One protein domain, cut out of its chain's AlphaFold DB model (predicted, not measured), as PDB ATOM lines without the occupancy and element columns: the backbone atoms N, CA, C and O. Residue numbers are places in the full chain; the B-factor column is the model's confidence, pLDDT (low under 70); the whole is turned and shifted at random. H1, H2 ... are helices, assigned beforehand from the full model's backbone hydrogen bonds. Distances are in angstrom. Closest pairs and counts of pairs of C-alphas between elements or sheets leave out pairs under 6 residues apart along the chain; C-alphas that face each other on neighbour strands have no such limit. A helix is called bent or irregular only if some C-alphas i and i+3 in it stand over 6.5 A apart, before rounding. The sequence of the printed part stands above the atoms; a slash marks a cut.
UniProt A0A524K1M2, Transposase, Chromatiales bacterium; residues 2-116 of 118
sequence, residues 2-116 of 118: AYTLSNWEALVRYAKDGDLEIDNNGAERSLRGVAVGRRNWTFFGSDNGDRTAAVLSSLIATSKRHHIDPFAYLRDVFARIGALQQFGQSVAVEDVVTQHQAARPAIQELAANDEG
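AT A GLANCE: This is residues 2 to 116 of the 118 residues of the protein "Transposase" of Chromatiales bacterium (UniProt A0A524K1M2). The model is a loose string of helices with H4 in the middle: H5 meets H4 near their ends as a V, and H3 lies close to H4 on the side away from H5. At one end of the string the short helices H1 and H2 make a small tip beyond a long link, with residues 2 to 10 standing free, and on the far side of H4 the backbone folds back after H5, past Phe 87, into the bent helix H6, whose two arms stand at a steep angle. The printed part has 115 residues with six named helices, H1 to H6 in order along the chain, and no named strand; the class is all helix. The whole is loose, with a radius of gyration of the C-alphas of 19.5 A, and elongated, spanning 58 by 36 by 34 A.

HOW THE PARTS SIT: H1, residues 2 to 6, and H2, residues 8 to 11, meet only through their link. H3, residues 25 to 37, is apart from both. H4, residues 47 to 65, is close to H3 but not clearly touching it: their closest C-alphas, those of Val 34 and Ser 57, are 7.8 A apart. H3 and H4 run opposite ways at a steep tilt of 49 degrees. H5, residues 70 to 85, touches H4, and the closest C-alphas of the two, those of Ile 60 and Pro 70, are 5.4 A apart. H4 touches H5 with residues 59 to 64 alone, and H5 touches H4 with residues 70 to 73 alone. H4 and H5 run opposite ways at a steep tilt of 57 degrees. H6, residues 93 to 114, was assigned as one helix by its hydrogen bonds, but it is bent: C-alphas 102 and 105 are 7.3 A apart. Its arms, H6a of residues 93 to 102 and H6b of residues 105 to 114, stand at a steep tilt of 53 degrees. H6a is apart from H4 and H5, while H6b and H5 are near each other, with 5 pairs of C-alphas within 10 A. In the backbones of H1, H4, H5 and H6a every O i to N i+4 pair is within hydrogen-bond range, against 7 of 9 in H3 and 5 of 6 in H6b; H2 is too short for such a pair, and its one O i to N i+3 pair is within range.

IN THESE COORDINATES: H1 begins at C-alpha 2, at (70.495, 30.723, -16.570), and measures 6.1 A from first to last C-alpha; H2 measures 5.0 A. H3 measures 18.7 A and is irregular, but only just: C-alphas 30 and 33 are 6.6 A apart. H4 measures 26.7 A and runs from C-alpha 47 at (59.627, 42.240, -45.637) to C-alpha 65 at (44.687, 20.694, -40.668). H5 measures 22.2 A. H6a measures 14.6 A, and H6b measures 15.0 A and ends at C-alpha 114, at (41.242, 11.795, -55.601).

THE WHOLE: The two C-alphas farthest apart are those of Ala 2 and Phe 87, at 58.1 A. The printed part has no cut from residue 2 to residue 116. The link from H2 to H3, with 13 residues, is long; those from H1 to H2 and from H4 to H5 are tight. Among the stretches that stand free are residues 2 to 10 and residues 78 to 99. The mean pLDDT of the printed part is 75.0, and 39 residues are under 70: residues 39 to 40, 42 to 45 and 84 to 116.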
ATOM      1  N   ALA A   2      71.357  29.536 -16.674       86.56
ATOM      2  CA  ALA A   2      70.495  30.723 -16.570       86.56
ATOM      3  C   ALA A   2      69.214  30.641 -17.431       86.56
ATOM      4  O   ALA A   2      68.134  30.877 -16.911       86.56
ATOM      5  N   TYR A   3      69.322  30.219 -18.698       84.94
ATOM      6  CA  TYR A   3      68.184  30.129 -19.630       84.94
ATOM      7  C   TYR A   3      67.069  29.175 -19.168       84.94
ATOM      8  O   TYR A   3      65.884  29.495 -19.230       84.94
ATOM      9  N   THR A   4      67.444  27.996 -18.665       87.19
ATOM     10  CA  THR A   4      66.488  26.995 -18.171       87.19
ATOM     11  C   THR A   4      65.801  27.457 -16.890       87.19
ATOM     12  O   THR A   4      64.606  27.241 -16.728       87.19
ATOM     13  N   LEU A   5      66.541  28.124 -15.999       88.88
ATOM     14  CA  LEU A   5      66.003  28.672 -14.752       88.88
ATOM     15  C   LEU A   5      65.062  29.853 -15.012       88.88
ATOM     16  O   LEU A   5      63.999  29.920 -14.405       88.88
ATOM     17  N   SER A   6      65.400  30.743 -15.950       92.31
ATOM     18  CA  SER A   6      64.543  31.878 -16.314       92.31
ATOM     19  C   SER A   6      63.245  31.464 -17.008       92.31
ATOM     20  O   SER A   6      62.275  32.209 -16.955       92.31
ATOM     21  N   ASN A   7      63.213  30.291 -17.651       89.19
ATOM     22  CA  ASN A   7      62.042  29.789 -18.377       89.19
ATOM     23  C   ASN A   7      61.322  28.636 -17.654       89.19
ATOM     24  O   ASN A   7      60.475  27.962 -18.243       89.19
ATOM     25  N   TRP A   8      61.664  28.383 -16.387       91.38
ATOM     26  CA  TRP A   8      61.168  27.237 -15.623       91.38
ATOM     27  C   TRP A   8      59.640  27.181 -15.564       91.38
ATOM     28  O   TRP A   8      59.061  26.115 -15.746       91.38
ATOM     29  N   GLU A   9      58.982  28.331 -15.394       90.19
ATOM     30  CA  GLU A   9      57.519  28.420 -15.341       90.19
ATOM     31  C   GLU A   9      56.844  27.894 -16.619       90.19
ATOM     32  O   GLU A   9      55.836  27.192 -16.542       90.19
ATOM     33  N   ALA A  10      57.411  28.193 -17.790       87.25
ATOM     34  CA  ALA A  10      56.900  27.694 -19.062       87.25
ATOM     35  C   ALA A  10      57.177  26.191 -19.230       87.25
ATOM     36  O   ALA A  10      56.304  25.455 -19.680       87.25
ATOM     37  N   LEU A  11      58.359  25.724 -18.813       87.69
ATOM     38  CA  LEU A  11      58.771  24.319 -18.933       87.69
ATOM     39  C   LEU A  11      57.922  23.357 -18.089       87.69
ATOM     40  O   LEU A  11      57.753  22.208 -18.477       87.69
ATOM     41  N   VAL A  12      57.371  23.802 -16.956       91.94
ATOM     42  CA  VAL A  12      56.530  22.956 -16.082       91.94
ATOM     43  C   VAL A  12      55.032  23.071 -16.365       91.94
ATOM     44  O   VAL A  12      54.222  22.484 -15.648       91.94
ATOM     45  N   ARG A  13      54.626  23.838 -17.383       90.62
ATOM     46  CA  ARG A  13      53.209  24.137 -17.635       90.62
ATOM     47  C   ARG A  13      52.405  22.900 -18.046       90.62
ATOM     48  O   ARG A  13      51.262  22.779 -17.618       90.62
ATOM     49  N   TYR A  14      53.035  21.948 -18.740       89.19
ATOM     50  CA  TYR A  14      52.431  20.651 -19.083       89.19
ATOM     51  C   TYR A  14      52.000  19.845 -17.846       89.19
ATOM     52  O   TYR A  14      51.045  19.084 -17.891       89.19
ATOM     53  N   ALA A  15      52.661  20.030 -16.696       91.19
ATOM     54  CA  ALA A  15      52.292  19.325 -15.468       91.19
ATOM     55  C   ALA A  15      50.988  19.858 -14.843       91.19
ATOM     56  O   ALA A  15      50.448  19.241 -13.927       91.19
ATOM     57  N   LYS A  16      50.504  21.020 -15.301       92.25
ATOM     58  CA  LYS A  16      49.275  21.673 -14.822       92.25
ATOM     59  C   LYS A  16      48.118  21.573 -15.818       92.25
ATOM     60  O   LYS A  16      46.986  21.837 -15.423       92.25
ATOM     61  N   ASP A  17      48.398  21.232 -17.071       89.56
ATOM     62  CA  ASP A  17      47.435  21.205 -18.167       89.56
ATOM     63  C   ASP A  17      47.638  19.931 -18.993       89.56
ATOM     64  O   ASP A  17      48.675  19.759 -19.632       89.56
ATOM     65  N   GLY A  18      46.654  19.029 -18.941       87.19
ATOM     66  CA  GLY A  18      46.713  17.723 -19.598       87.19
ATOM     67  C   GLY A  18      46.574  17.776 -21.119       87.19
ATOM     68  O   GLY A  18      46.869  16.778 -21.773       87.19
ATOM     69  N   ASP A  19      46.167  18.919 -21.679       89.12
ATOM     70  CA  ASP A  19      46.093  19.114 -23.130       89.12
ATOM     71  C   ASP A  19      47.471  19.440 -23.741       89.12
ATOM     72  O   ASP A  19      47.629  19.449 -24.965       89.12
ATOM     73  N   LEU A  20      48.484  19.709 -22.906       86.25
ATOM     74  CA  LEU A  20      49.844  20.026 -23.334       86.25
ATOM     75  C   LEU A  20      50.760  18.796 -23.269       86.25
ATOM     76  O   LEU A  20      50.872  18.127 -22.244       86.25
ATOM     77  N   GLU A  21      51.495  18.542 -24.354       86.88
ATOM     78  CA  GLU A  21      52.571  17.545 -24.371       86.88
ATOM     79  C   GLU A  21      53.784  18.029 -23.546       86.88
ATOM     80  O   GLU A  21      54.083  19.222 -23.469       86.88
ATOM     81  N   ILE A  22      54.513  17.086 -22.931       90.00
ATOM     82  CA  ILE A  22      55.762  17.362 -22.188       90.00
ATOM     83  C   ILE A  22      56.890  17.866 -23.099       90.00
ATOM     84  O   ILE A  22      57.838  18.506 -22.642       90.00
ATOM     85  N   ASP A  23      56.799  17.554 -24.388       86.81
ATOM     86  CA  ASP A  23      57.787  17.888 -25.396       86.81
ATOM     87  C   ASP A  23      57.186  18.761 -26.504       86.81
ATOM     88  O   ASP A  23      55.974  18.891 -26.653       86.81
ATOM     89  N   ASN A  24      58.062  19.398 -27.281       86.25
ATOM     90  CA  ASN A  24      57.671  20.285 -28.373       86.25
ATOM     91  C   ASN A  24      57.673  19.575 -29.739       86.25
ATOM     92  O   ASN A  24      57.690  20.225 -30.789       86.25
ATOM     93  N   ASN A  25      57.688  18.238 -29.765       88.88
ATOM     94  CA  ASN A  25      57.908  17.497 -31.005       88.88
ATOM     95  C   ASN A  25      56.795  17.765 -32.025       88.88
ATOM     96  O   ASN A  25      57.055  17.797 -33.230       88.88
ATOM     97  N   GLY A  26      55.556  17.963 -31.560       86.00
ATOM     98  CA  GLY A  26      54.429  18.359 -32.401       86.00
ATOM     99  C   GLY A  26      54.725  19.633 -33.193       86.00
ATOM    100  O   GLY A  26      54.710  19.604 -34.427       86.00
ATOM    101  N   ALA A  27      55.074  20.722 -32.504       84.12
ATOM    102  CA  ALA A  27      55.341  21.998 -33.161       84.12
ATOM    103  C   ALA A  27      56.617  21.956 -34.014       84.12
ATOM    104  O   ALA A  27      56.630  22.494 -35.123       84.12
ATOM    105  N   GLU A  28      57.675  21.282 -33.554       85.94
ATOM    106  CA  GLU A  28      58.913  21.119 -34.326       85.94
ATOM    107  C   GLU A  28      58.670  20.393 -35.652       85.94
ATOM    108  O   GLU A  28      59.153  20.828 -36.702       85.94
ATOM    109  N   ARG A  29      57.868  19.318 -35.640       86.25
ATOM    110  CA  ARG A  29      57.457  18.612 -36.864       86.25
ATOM    111  C   ARG A  29      56.669  19.526 -37.799       86.25
ATOM    112  O   ARG A  29      56.939  19.516 -39.000       86.25
ATOM    113  N   SER A  30      55.752  20.340 -37.272       81.00
ATOM    114  CA  SER A  30      54.991  21.315 -38.067       81.00
ATOM    115  C   SER A  30      55.890  22.379 -38.712       81.00
ATOM    116  O   SER A  30      55.698  22.727 -39.876       81.00
ATOM    117  N   LEU A  31      56.913  22.856 -37.994       80.75
ATOM    118  CA  LEU A  31      57.876  23.853 -38.477       80.75
ATOM    119  C   LEU A  31      58.932  23.276 -39.430       80.75
ATOM    120  O   LEU A  31      59.504  24.017 -40.233       80.75
ATOM    121  N   ARG A  32      59.178  21.962 -39.402       82.38
ATOM    122  CA  ARG A  32      60.209  21.311 -40.226       82.38
ATOM    123  C   ARG A  32      60.029  21.570 -41.721       82.38
ATOM    124  O   ARG A  32      61.014  21.808 -42.414       82.38
ATOM    125  N   GLY A  33      58.790  21.572 -42.216       77.81
ATOM    126  CA  GLY A  33      58.501  21.868 -43.625       77.81
ATOM    127  C   GLY A  33      58.935  23.280 -44.038       77.81
ATOM    128  O   GLY A  33      59.551  23.455 -45.086       77.81
ATOM    129  N   VAL A  34      58.693  24.267 -43.173       76.56
ATOM    130  CA  VAL A  34      59.121  25.664 -43.364       76.56
ATOM    131  C   VAL A  34      60.646  25.769 -43.303       76.56
ATOM    132  O   VAL A  34      61.268  26.385 -44.166       76.56
ATOM    133  N   ALA A  35      61.270  25.109 -42.323       78.62
ATOM    134  CA  ALA A  35      62.720  25.119 -42.146       78.62
ATOM    135  C   ALA A  35      63.474  24.508 -43.342       78.62
ATOM    136  O   ALA A  35      64.526  25.019 -43.729       78.62
ATOM    137  N   VAL A  36      62.931  23.442 -43.943       79.31
ATOM    138  CA  VAL A  36      63.471  22.822 -45.166       79.31
ATOM    139  C   VAL A  36      63.213  23.712 -46.388       79.31
ATOM    140  O   VAL A  36      64.116  23.917 -47.196       79.31
ATOM    141  N   GLY A  37      62.010  24.286 -46.500       72.12
ATOM    142  CA  GLY A  37      61.608  25.143 -47.619       72.12
ATOM    143  C   GLY A  37      62.375  26.463 -47.715       72.12
ATOM    144  O   GLY A  37      62.627  26.927 -48.826       72.12
ATOM    145  N   ARG A  38      62.837  27.031 -46.587       70.69
ATOM    146  CA  ARG A  38      63.490  28.357 -46.552       70.69
ATOM    147  C   ARG A  38      64.680  28.504 -47.502       70.69
ATOM    148  O   ARG A  38      64.949  29.603 -47.962       70.69
ATOM    149  N   ARG A  39      65.417  27.420 -47.785       65.12
ATOM    150  CA  ARG A  39      66.584  27.457 -48.688       65.12
ATOM    151  C   ARG A  39      66.183  27.499 -50.170       65.12
ATOM    152  O   ARG A  39      66.975  27.947 -50.987       65.12
ATOM    153  N   ASN A  40      64.968  27.059 -50.499       68.31
ATOM    154  CA  ASN A  40      64.425  27.049 -51.860       68.31
ATOM    155  C   ASN A  40      63.516  28.250 -52.153       68.31
ATOM    156  O   ASN A  40      63.127  28.460 -53.300       68.31
ATOM    157  N   TRP A  41      63.148  29.030 -51.139       74.31
ATOM    158  CA  TRP A  41      62.292  30.196 -51.303       74.31
ATOM    159  C   TRP A  41      63.141  31.453 -51.500       74.31
ATOM    160  O   TRP A  41      63.439  32.171 -50.555       74.31
ATOM    161  N   THR A  42      63.509  31.735 -52.751       65.12
ATOM    162  CA  THR A  42      64.375  32.865 -53.153       65.12
ATOM    163  C   THR A  42      63.821  34.251 -52.782       65.12
ATOM    164  O   THR A  42      64.533  35.243 -52.878       65.12
ATOM    165  N   PHE A  43      62.557  34.331 -52.357       60.22
ATOM    166  CA  PHE A  43      61.884  35.573 -51.968       60.22
ATOM    167  C   PHE A  43      61.883  35.838 -50.453       60.22
ATOM    168  O   PHE A  43      61.472  36.923 -50.044       60.22
ATOM    169  N   PHE A  44      62.343  34.887 -49.630       61.31
ATOM    170  CA  PHE A  44      62.594  35.142 -48.208       61.31
ATOM    171  C   PHE A  44      63.804  36.067 -48.061       61.31
ATOM    172  O   PHE A  44      64.874  35.762 -48.587       61.31
ATOM    173  N   GLY A  45      63.644  37.185 -47.354       63.84
ATOM    174  CA  GLY A  45      64.693  38.203 -47.189       63.84
ATOM    175  C   GLY A  45      64.285  39.624 -47.582       63.84
ATOM    176  O   GLY A  45      65.083  40.547 -47.444       63.84
ATOM    177  N   SER A  46      63.047  39.815 -48.039       79.06
ATOM    178  CA  SER A  46      62.399  41.130 -48.075       79.06
ATOM    179  C   SER A  46      61.146  41.086 -47.205       79.06
ATOM    180  O   SER A  46      60.450  40.073 -47.215       79.06
ATOM    181  N   ASP A  47      60.809  42.181 -46.517       79.94
ATOM    182  CA  ASP A  47      59.627  42.240 -45.637       79.94
ATOM    183  C   ASP A  47      58.335  41.814 -46.358       79.94
ATOM    184  O   ASP A  47      57.480  41.118 -45.806       79.94
ATOM    185  N   ASN A  48      58.211  42.185 -47.636       80.06
ATOM    186  CA  ASN A  48      57.073  41.806 -48.473       80.06
ATOM    187  C   ASN A  48      57.069  40.309 -48.817       80.06
ATOM    188  O   ASN A  48      56.008  39.680 -48.823       80.06
ATOM    189  N   GLY A  49      58.238  39.734 -49.103       78.94
ATOM    190  CA  GLY A  49      58.389  38.307 -49.382       78.94
ATOM    191  C   GLY A  49      58.103  37.453 -48.150       78.94
ATOM    192  O   GLY A  49      57.339  36.491 -48.239       78.94
ATOM    193  N   ASP A  50      58.606  37.871 -46.990       80.12
ATOM    194  CA  ASP A  50      58.389  37.198 -45.710       80.12
ATOM    195  C   ASP A  50      56.907  37.238 -45.315       80.12
ATOM    196  O   ASP A  50      56.322  36.209 -44.963       80.12
ATOM    197  N   ARG A  51      56.251  38.400 -45.460       83.12
ATOM    198  CA  ARG A  51      54.805  38.531 -45.220       83.12
ATOM    199  C   ARG A  51      53.995  37.634 -46.150       83.12
ATOM    200  O   ARG A  51      53.079  36.948 -45.697       83.12
ATOM    201  N   THR A  52      54.327  37.619 -47.439       83.75
ATOM    202  CA  THR A  52      53.635  36.777 -48.425       83.75
ATOM    203  C   THR A  52      53.798  35.300 -48.085       83.75
ATOM    204  O   THR A  52      52.825  34.545 -48.076       83.75
ATOM    205  N   ALA A  53      55.009  34.881 -47.736       82.62
ATOM    206  CA  ALA A  53      55.272  33.508 -47.361       82.62
ATOM    207  C   ALA A  53      54.581  33.092 -46.058       82.62
ATOM    208  O   ALA A  53      54.108  31.958 -45.965       82.62
ATOM    209  N   ALA A  54      54.479  33.991 -45.075       84.31
ATOM    210  CA  ALA A  54      53.726  33.747 -43.849       84.31
ATOM    211  C   ALA A  54      52.237  33.517 -44.145       84.31
ATOM    212  O   ALA A  54      51.646  32.569 -43.621       84.31
ATOM    213  N   VAL A  55      51.643  34.317 -45.038       86.62
ATOM    214  CA  VAL A  55      50.252  34.133 -45.484       86.62
ATOM    215  C   VAL A  55      50.079  32.788 -46.194       86.62
ATOM    216  O   VAL A  55      49.238  31.988 -45.785       86.62
ATOM    217  N   LEU A  56      50.904  32.491 -47.203       86.75
ATOM    218  CA  LEU A  56      50.805  31.242 -47.968       86.75
ATOM    219  C   LEU A  56      51.022  30.003 -47.091       86.75
ATOM    220  O   LEU A  56      50.270  29.035 -47.188       86.75
ATOM    221  N   SER A  57      52.009  30.036 -46.195       84.62
ATOM    222  CA  SER A  57      52.292  28.920 -45.285       84.62
ATOM    223  C   SER A  57      51.146  28.692 -44.301       84.62
ATOM    224  O   SER A  57      50.813  27.544 -44.012       84.62
ATOM    225  N   SER A  58      50.502  29.765 -43.831       87.38
ATOM    226  CA  SER A  58      49.329  29.679 -42.953       87.38
ATOM    227  C   SER A  58      48.123  29.067 -43.672       87.38
ATOM    228  O   SER A  58      47.436  28.219 -43.099       87.38
ATOM    229  N   LEU A  59      47.897  29.431 -44.939       89.44
ATOM    230  CA  LEU A  59      46.853  28.826 -45.773       89.44
ATOM    231  C   LEU A  59      47.097  27.326 -45.965       89.44
ATOM    232  O   LEU A  59      46.217  26.526 -45.669       89.44
ATOM    233  N   ILE A  60      48.314  26.939 -46.359       88.19
ATOM    234  CA  ILE A  60      48.692  25.529 -46.543       88.19
ATOM    235  C   ILE A  60      48.540  24.742 -45.236       88.19
ATOM    236  O   ILE A  60      48.024  23.624 -45.244       88.19
ATOM    237  N   ALA A  61      48.990  25.304 -44.111       86.00
ATOM    238  CA  ALA A  61      48.869  24.664 -42.803       86.00
ATOM    239  C   ALA A  61      47.400  24.448 -42.415       86.00
ATOM    240  O   ALA A  61      47.046  23.381 -41.915       86.00
ATOM    241  N   THR A  62      46.542  25.427 -42.703       87.81
ATOM    242  CA  THR A  62      45.099  25.339 -42.462       87.81
ATOM    243  C   THR A  62      44.453  24.269 -43.343       87.81
ATOM    244  O   THR A  62      43.744  23.415 -42.818       87.81
ATOM    245  N   SER A  63      44.754  24.229 -44.647       89.69
ATOM    246  CA  SER A  63      44.244  23.183 -45.550       89.69
ATOM    247  C   SER A  63      44.625  21.787 -45.059       89.69
ATOM    248  O   SER A  63      43.761  20.924 -44.922       89.69
ATOM    249  N   LYS A  64      45.895  21.587 -44.678       86.12
ATOM    250  CA  LYS A  64      46.371  20.312 -44.118       86.12
ATOM    251  C   LYS A  64      45.654  19.938 -42.824       86.12
ATOM    252  O   LYS A  64      45.296  18.777 -42.651       86.12
ATOM    253  N   ARG A  65      45.418  20.906 -41.930       88.38
ATOM    254  CA  ARG A  65      44.687  20.694 -40.668       88.38
ATOM    255  C   ARG A  65      43.243  20.245 -40.898       88.38
ATOM    256  O   ARG A  65      42.704  19.515 -40.077       88.38
ATOM    257  N   HIS A  66      42.637  20.675 -41.999       91.19
ATOM    258  CA  HIS A  66      41.280  20.299 -42.392       91.19
ATOM    259  C   HIS A  66      41.219  19.110 -43.359       91.19
ATOM    260  O   HIS A  66      40.138  18.809 -43.853       91.19
ATOM    261  N   HIS A  67      42.340  18.426 -43.615       91.56
ATOM    262  CA  HIS A  67      42.417  17.306 -44.560       91.56
ATOM    263  C   HIS A  67      41.988  17.675 -45.992       91.56
ATOM    264  O   HIS A  67      41.413  16.863 -46.709       91.56
ATOM    265  N   ILE A  68      42.268  18.910 -46.410       91.19
ATOM    266  CA  ILE A  68      42.021  19.405 -47.767       91.19
ATOM    267  C   ILE A  68      43.354  19.433 -48.517       91.19
ATOM    268  O   ILE A  68      44.353  19.912 -47.968       91.19
ATOM    269  N   ASP A  69      43.365  18.976 -49.775       90.69
ATOM    270  CA  ASP A  69      44.542  19.094 -50.639       90.69
ATOM    271  C   ASP A  69      44.951  20.576 -50.800       90.69
ATOM    272  O   ASP A  69      44.176  21.387 -51.329       90.69
ATOM    273  N   PRO A  70      46.156  20.975 -50.348       88.94
ATOM    274  CA  PRO A  70      46.570  22.373 -50.385       88.94
ATOM    275  C   PRO A  70      46.674  22.942 -51.801       88.94
ATOM    276  O   PRO A  70      46.456  24.139 -51.985       88.94
ATOM    277  N   PHE A  71      47.013  22.120 -52.799       88.62
ATOM    278  CA  PHE A  71      47.149  22.589 -54.175       88.62
ATOM    279  C   PHE A  71      45.783  22.918 -54.785       88.62
ATOM    280  O   PHE A  71      45.588  24.022 -55.301       88.62
ATOM    281  N   ALA A  72      44.814  22.009 -54.660       90.31
ATOM    282  CA  ALA A  72      43.436  22.213 -55.080       90.31
ATOM    283  C   ALA A  72      42.812  23.429 -54.386       90.31
ATOM    284  O   ALA A  72      42.177  24.248 -55.054       90.31
ATOM    285  N   TYR A  73      43.054  23.586 -53.079       90.94
ATOM    286  CA  TYR A  73      42.586  24.737 -52.308       90.94
ATOM    287  C   TYR A  73      43.170  26.057 -52.825       90.94
ATOM    288  O   TYR A  73      42.423  26.984 -53.133       90.94
ATOM    289  N   LEU A  74      44.496  26.154 -52.975       91.00
ATOM    290  CA  LEU A  74      45.132  27.382 -53.464       91.00
ATOM    291  C   LEU A  74      44.700  27.723 -54.893       91.00
ATOM    292  O   LEU A  74      44.462  28.890 -55.194       91.00
ATOM    293  N   ARG A  75      44.554  26.719 -55.764       90.81
ATOM    294  CA  ARG A  75      44.047  26.901 -57.129       90.81
ATOM    295  C   ARG A  75      42.642  27.507 -57.130       90.81
ATOM    296  O   ARG A  75      42.403  28.459 -57.867       90.81
ATOM    297  N   ASP A  76      41.731  26.965 -56.321       89.56
ATOM    298  CA  ASP A  76      40.358  27.472 -56.203       89.56
ATOM    299  C   ASP A  76      40.338  28.907 -55.652       89.56
ATOM    300  O   ASP A  76      39.724  29.792 -56.251       89.56
ATOM    301  N   VAL A  77      41.094  29.177 -54.584       89.31
ATOM    302  CA  VAL A  77      41.213  30.521 -54.000       89.31
ATOM    303  C   VAL A  77      41.743  31.531 -55.019       89.31
ATOM    304  O   VAL A  77      41.151  32.599 -55.187       89.31
ATOM    305  N   PHE A  78      42.821  31.215 -55.741       88.50
ATOM    306  CA  PHE A  78      43.377  32.128 -56.742       88.50
ATOM    307  C   PHE A  78      42.440  32.339 -57.934       88.50
ATOM    308  O   PHE A  78      42.333  33.469 -58.416       88.50
ATOM    309  N   ALA A  79      41.713  31.306 -58.370       87.69
ATOM    310  CA  ALA A  79      40.702  31.446 -59.415       87.69
ATOM    311  C   ALA A  79      39.572  32.399 -58.986       87.69
ATOM    312  O   ALA A  79      39.180  33.284 -59.750       87.69
ATOM    313  N   ARG A  80      39.095  32.282 -57.739       86.25
ATOM    314  CA  ARG A  80      38.063  33.167 -57.176       86.25
ATOM    315  C   ARG A  80      38.552  34.596 -56.996       86.25
ATOM    316  O   ARG A  80      37.822  35.520 -57.329       86.25
ATOM    317  N   ILE A  81      39.778  34.798 -56.511       85.31
ATOM    318  CA  ILE A  81      40.358  36.144 -56.382       85.31
ATOM    319  C   ILE A  81      40.488  36.800 -57.759       85.31
ATOM    320  O   ILE A  81      40.119  37.962 -57.909       85.31
ATOM    321  N   GLY A  82      40.958  36.061 -58.769       78.31
ATOM    322  CA  GLY A  82      41.022  36.554 -60.145       78.31
ATOM    323  C   GLY A  82      39.650  36.965 -60.684       78.31
ATOM    324  O   GLY A  82      39.527  38.018 -61.307       78.31
ATOM    325  N   ALA A  83      38.610  36.185 -60.376       74.25
ATOM    326  CA  ALA A  83      37.235  36.535 -60.714       74.25
ATOM    327  C   ALA A  83      36.759  37.791 -59.961       74.25
ATOM    328  O   ALA A  83      36.227  38.702 -60.580       74.25
ATOM    329  N   LEU A  84      37.006  37.899 -58.651       61.16
ATOM    330  CA  LEU A  84      36.602  39.051 -57.829       61.16
ATOM    331  C   LEU A  84      37.325  40.353 -58.214       61.16
ATOM    332  O   LEU A  84      36.725  41.424 -58.162       61.16
ATOM    333  N   GLN A  85      38.585  40.280 -58.655       56.84
ATOM    334  CA  GLN A  85      39.343  41.436 -59.154       56.84
ATOM    335  C   GLN A  85      38.727  42.038 -60.431       56.84
ATOM    336  O   GLN A  85      38.877  43.235 -60.663       56.84
ATOM    337  N   GLN A  86      37.980  41.257 -61.225       52.62
ATOM    338  CA  GLN A  86      37.216  41.773 -62.369       52.62
ATOM    339  C   GLN A  86      35.931  42.517 -61.966       52.62
ATOM    340  O   GLN A  86      35.386  43.250 -62.788       52.62
ATOM    341  N   PHE A  87      35.465  42.386 -60.716       52.78
ATOM    342  CA  PHE A  87      34.178  42.930 -60.261       52.78
ATOM    343  C   PHE A  87      34.258  44.206 -59.411       52.78
ATOM    344  O   PHE A  87      33.214  44.681 -58.978       52.78
ATOM    345  N   GLY A  88      35.443  44.800 -59.198       47.41
ATOM    346  CA  GLY A  88      35.604  46.218 -58.820       47.41
ATOM    347  C   GLY A  88      34.679  46.795 -57.729       47.41
ATOM    348  O   GLY A  88      34.314  47.969 -57.804       47.41
ATOM    349  N   GLN A  89      34.269  46.013 -56.730       47.25
ATOM    350  CA  GLN A  89      33.398  46.472 -55.646       47.25
ATOM    351  C   GLN A  89      33.826  45.814 -54.334       47.25
ATOM    352  O   GLN A  89      34.143  44.625 -54.298       47.25
ATOM    353  N   SER A  90      33.837  46.608 -53.263       52.25
ATOM    354  CA  SER A  90      34.055  46.172 -51.887       52.25
ATOM    355  C   SER A  90      33.096  45.036 -51.527       52.25
ATOM    356  O   SER A  90      31.934  45.277 -51.216       52.25
ATOM    357  N   VAL A  91      33.585  43.799 -51.577       53.69
ATOM    358  CA  VAL A  91      32.893  42.636 -51.020       53.69
ATOM    359  C   VAL A  91      33.160  42.624 -49.518       53.69
ATOM    360  O   VAL A  91      34.316  42.666 -49.085       53.69
ATOM    361  N   ALA A  92      32.090  42.626 -48.727       54.12
ATOM    362  CA  ALA A  92      32.176  42.536 -47.280       54.12
ATOM    363  C   ALA A  92      32.786  41.176 -46.894       54.12
ATOM    364  O   ALA A  92      32.532  40.159 -47.542       54.12
ATOM    365  N   VAL A  93      33.630  41.140 -45.859       54.81
ATOM    366  CA  VAL A  93      34.299  39.901 -45.413       54.81
ATOM    367  C   VAL A  93      33.294  38.813 -45.020       54.81
ATOM    368  O   VAL A  93      33.589  37.623 -45.163       54.81
ATOM    369  N   GLU A  94      32.088  39.206 -44.608       52.34
ATOM    370  CA  GLU A  94      30.963  38.314 -44.332       52.34
ATOM    371  C   GLU A  94      30.515  37.511 -45.572       52.34
ATOM    372  O   GLU A  94      30.170  36.330 -45.451       52.34
ATOM    373  N   ASP A  95      30.595  38.089 -46.775       53.56
ATOM    374  CA  ASP A  95      30.174  37.425 -48.016       53.56
ATOM    375  C   ASP A  95      31.171  36.340 -48.453       53.56
ATOM    376  O   ASP A  95      30.773  35.285 -48.951       53.56
ATOM    377  N   VAL A  96      32.472  36.541 -48.199       56.59
ATOM    378  CA  VAL A  96      33.522  35.549 -48.508       56.59
ATOM    379  C   VAL A  96      33.403  34.321 -47.603       56.59
ATOM    380  O   VAL A  96      33.499  33.185 -48.073       56.59
ATOM    381  N   VAL A  97      33.159  34.528 -46.304       56.44
ATOM    382  CA  VAL A  97      32.985  33.430 -45.334       56.44
ATOM    383  C   VAL A  97      31.721  32.624 -45.647       56.44
ATOM    384  O   VAL A  97      31.755  31.390 -45.614       56.44
ATOM    385  N   THR A  98      30.641  33.304 -46.038       55.69
ATOM    386  CA  THR A  98      29.378  32.662 -46.429       55.69
ATOM    387  C   THR A  98      29.536  31.841 -47.714       55.69
ATOM    388  O   THR A  98      29.081  30.698 -47.781       55.69
ATOM    389  N   GLN A  99      30.267  32.351 -48.714       56.22
ATOM    390  CA  GLN A  99      30.572  31.599 -49.939       56.22
ATOM    391  C   GLN A  99      31.472  30.380 -49.683       56.22
ATOM    392  O   GLN A  99      31.253  29.322 -50.277       56.22
ATOM    393  N   HIS A 100      32.443  30.481 -48.769       49.69
ATOM    394  CA  HIS A 100      33.283  29.344 -48.378       49.69
ATOM    395  C   HIS A 100      32.474  28.248 -47.660       49.69
ATOM    396  O   HIS A 100      32.671  27.058 -47.906       49.69
ATOM    397  N   GLN A 101      31.519  28.622 -46.802       52.06
ATOM    398  CA  GLN A 101      30.625  27.664 -46.140       52.06
ATOM    399  C   GLN A 101      29.659  26.982 -47.122       52.06
ATOM    400  O   GLN A 101      29.384  25.793 -46.960       52.06
ATOM    401  N   ALA A 102      29.209  27.685 -48.166       51.41
ATOM    402  CA  ALA A 102      28.350  27.132 -49.216       51.41
ATOM    403  C   ALA A 102      29.090  26.205 -50.203       51.41
ATOM    404  O   ALA A 102      28.487  25.276 -50.733       51.41
ATOM    405  N   ALA A 103      30.394  26.410 -50.430       48.69
ATOM    406  CA  ALA A 103      31.223  25.565 -51.302       48.69
ATOM    407  C   ALA A 103      31.757  24.287 -50.616       48.69
ATOM    408  O   ALA A 103      32.316  23.408 -51.275       48.69
ATOM    409  N   ARG A 104      31.559  24.157 -49.297       53.28
ATOM    410  CA  ARG A 104      32.009  23.025 -48.469       53.28
ATOM    411  C   ARG A 104      31.616  21.627 -48.992       53.28
ATOM    412  O   ARG A 104      32.493  20.763 -48.967       53.28
ATOM    413  N   PRO A 105      30.388  21.370 -49.494       53.78
ATOM    414  CA  PRO A 105      30.047  20.057 -50.050       53.78
ATOM    415  C   PRO A 105      30.813  19.729 -51.343       53.78
ATOM    416  O   PRO A 105      31.255  18.597 -51.504       53.78
ATOM    417  N   ALA A 106      31.071  20.709 -52.216       53.62
ATOM    418  CA  ALA A 106      31.797  20.485 -53.473       53.62
ATOM    419  C   ALA A 106      33.299  20.202 -53.253       53.62
ATOM    420  O   ALA A 106      33.903  19.421 -53.984       53.62
ATOM    421  N   ILE A 107      33.905  20.798 -52.219       51.12
ATOM    422  CA  ILE A 107      35.300  20.519 -51.831       51.12
ATOM    423  C   ILE A 107      35.432  19.108 -51.236       51.12
ATOM    424  O   ILE A 107      36.408  18.415 -51.521       51.12
ATOM    425  N   GLN A 108      34.446  18.656 -50.450       52.38
ATOM    426  CA  GLN A 108      34.412  17.283 -49.927       52.38
ATOM    427  C   GLN A 108      34.240  16.242 -51.041       52.38
ATOM    428  O   GLN A 108      34.844  15.177 -50.974       52.38
ATOM    429  N   GLU A 109      33.473  16.563 -52.081       49.59
ATOM    430  CA  GLU A 109      33.268  15.689 -53.240       49.59
ATOM    431  C   GLU A 109      34.517  15.607 -54.138       49.59
ATOM    432  O   GLU A 109      34.857  14.534 -54.632       49.59
ATOM    433  N   LEU A 110      35.273  16.703 -54.287       50.78
ATOM    434  CA  LEU A 110      36.561  16.687 -54.993       50.78
ATOM    435  C   LEU A 110      37.624  15.874 -54.230       50.78
ATOM    436  O   LEU A 110      38.365  15.115 -54.846       50.78
ATOM    437  N   ALA A 111      37.661  15.985 -52.897       50.47
ATOM    438  CA  ALA A 111      38.567  15.210 -52.043       50.47
ATOM    439  C   ALA A 111      38.231  13.705 -52.030       50.47
ATOM    440  O   ALA A 111      39.133  12.878 -51.954       50.47
ATOM    441  N   ALA A 112      36.950  13.341 -52.152       51.53
ATOM    442  CA  ALA A 112      36.519  11.945 -52.239       51.53
ATOM    443  C   ALA A 112      36.898  11.268 -53.572       51.53
ATOM    444  O   ALA A 112      37.045  10.048 -53.616       51.53
ATOM    445  N   ASN A 113      37.073  12.040 -54.651       50.25
ATOM    446  CA  ASN A 113      37.388  11.511 -55.980       50.25
ATOM    447  C   ASN A 113      38.895  11.298 -56.229       50.25
ATOM    448  O   ASN A 113      39.249  10.494 -57.091       50.25
ATOM    449  N   ASP A 114      39.779  11.953 -55.469       46.50
ATOM    450  CA  ASP A 114      41.242  11.795 -55.601       46.50
ATOM    451  C   ASP A 114      41.794  10.558 -54.857       46.50
ATOM    452  O   ASP A 114      42.862  10.054 -55.196       46.50
ATOM    453  N   GLU A 115      41.041   9.973 -53.913       48.03
ATOM    454  CA  GLU A 115      41.398   8.697 -53.255       48.03
ATOM    455  C   GLU A 115      41.353   7.481 -54.215       48.03
ATOM    456  O   GLU A 115      41.786   6.380 -53.865       48.03
ATOM    457  N   GLY A 116      40.855   7.668 -55.445       37.94
ATOM    458  CA  GLY A 116      40.828   6.660 -56.509       37.94
ATOM    459  C   GLY A 116      42.118   6.539 -57.327       37.94
ATOM    460  O   GLY A 116      42.228   5.612 -58.132       37.94
TER     461      GLY A 116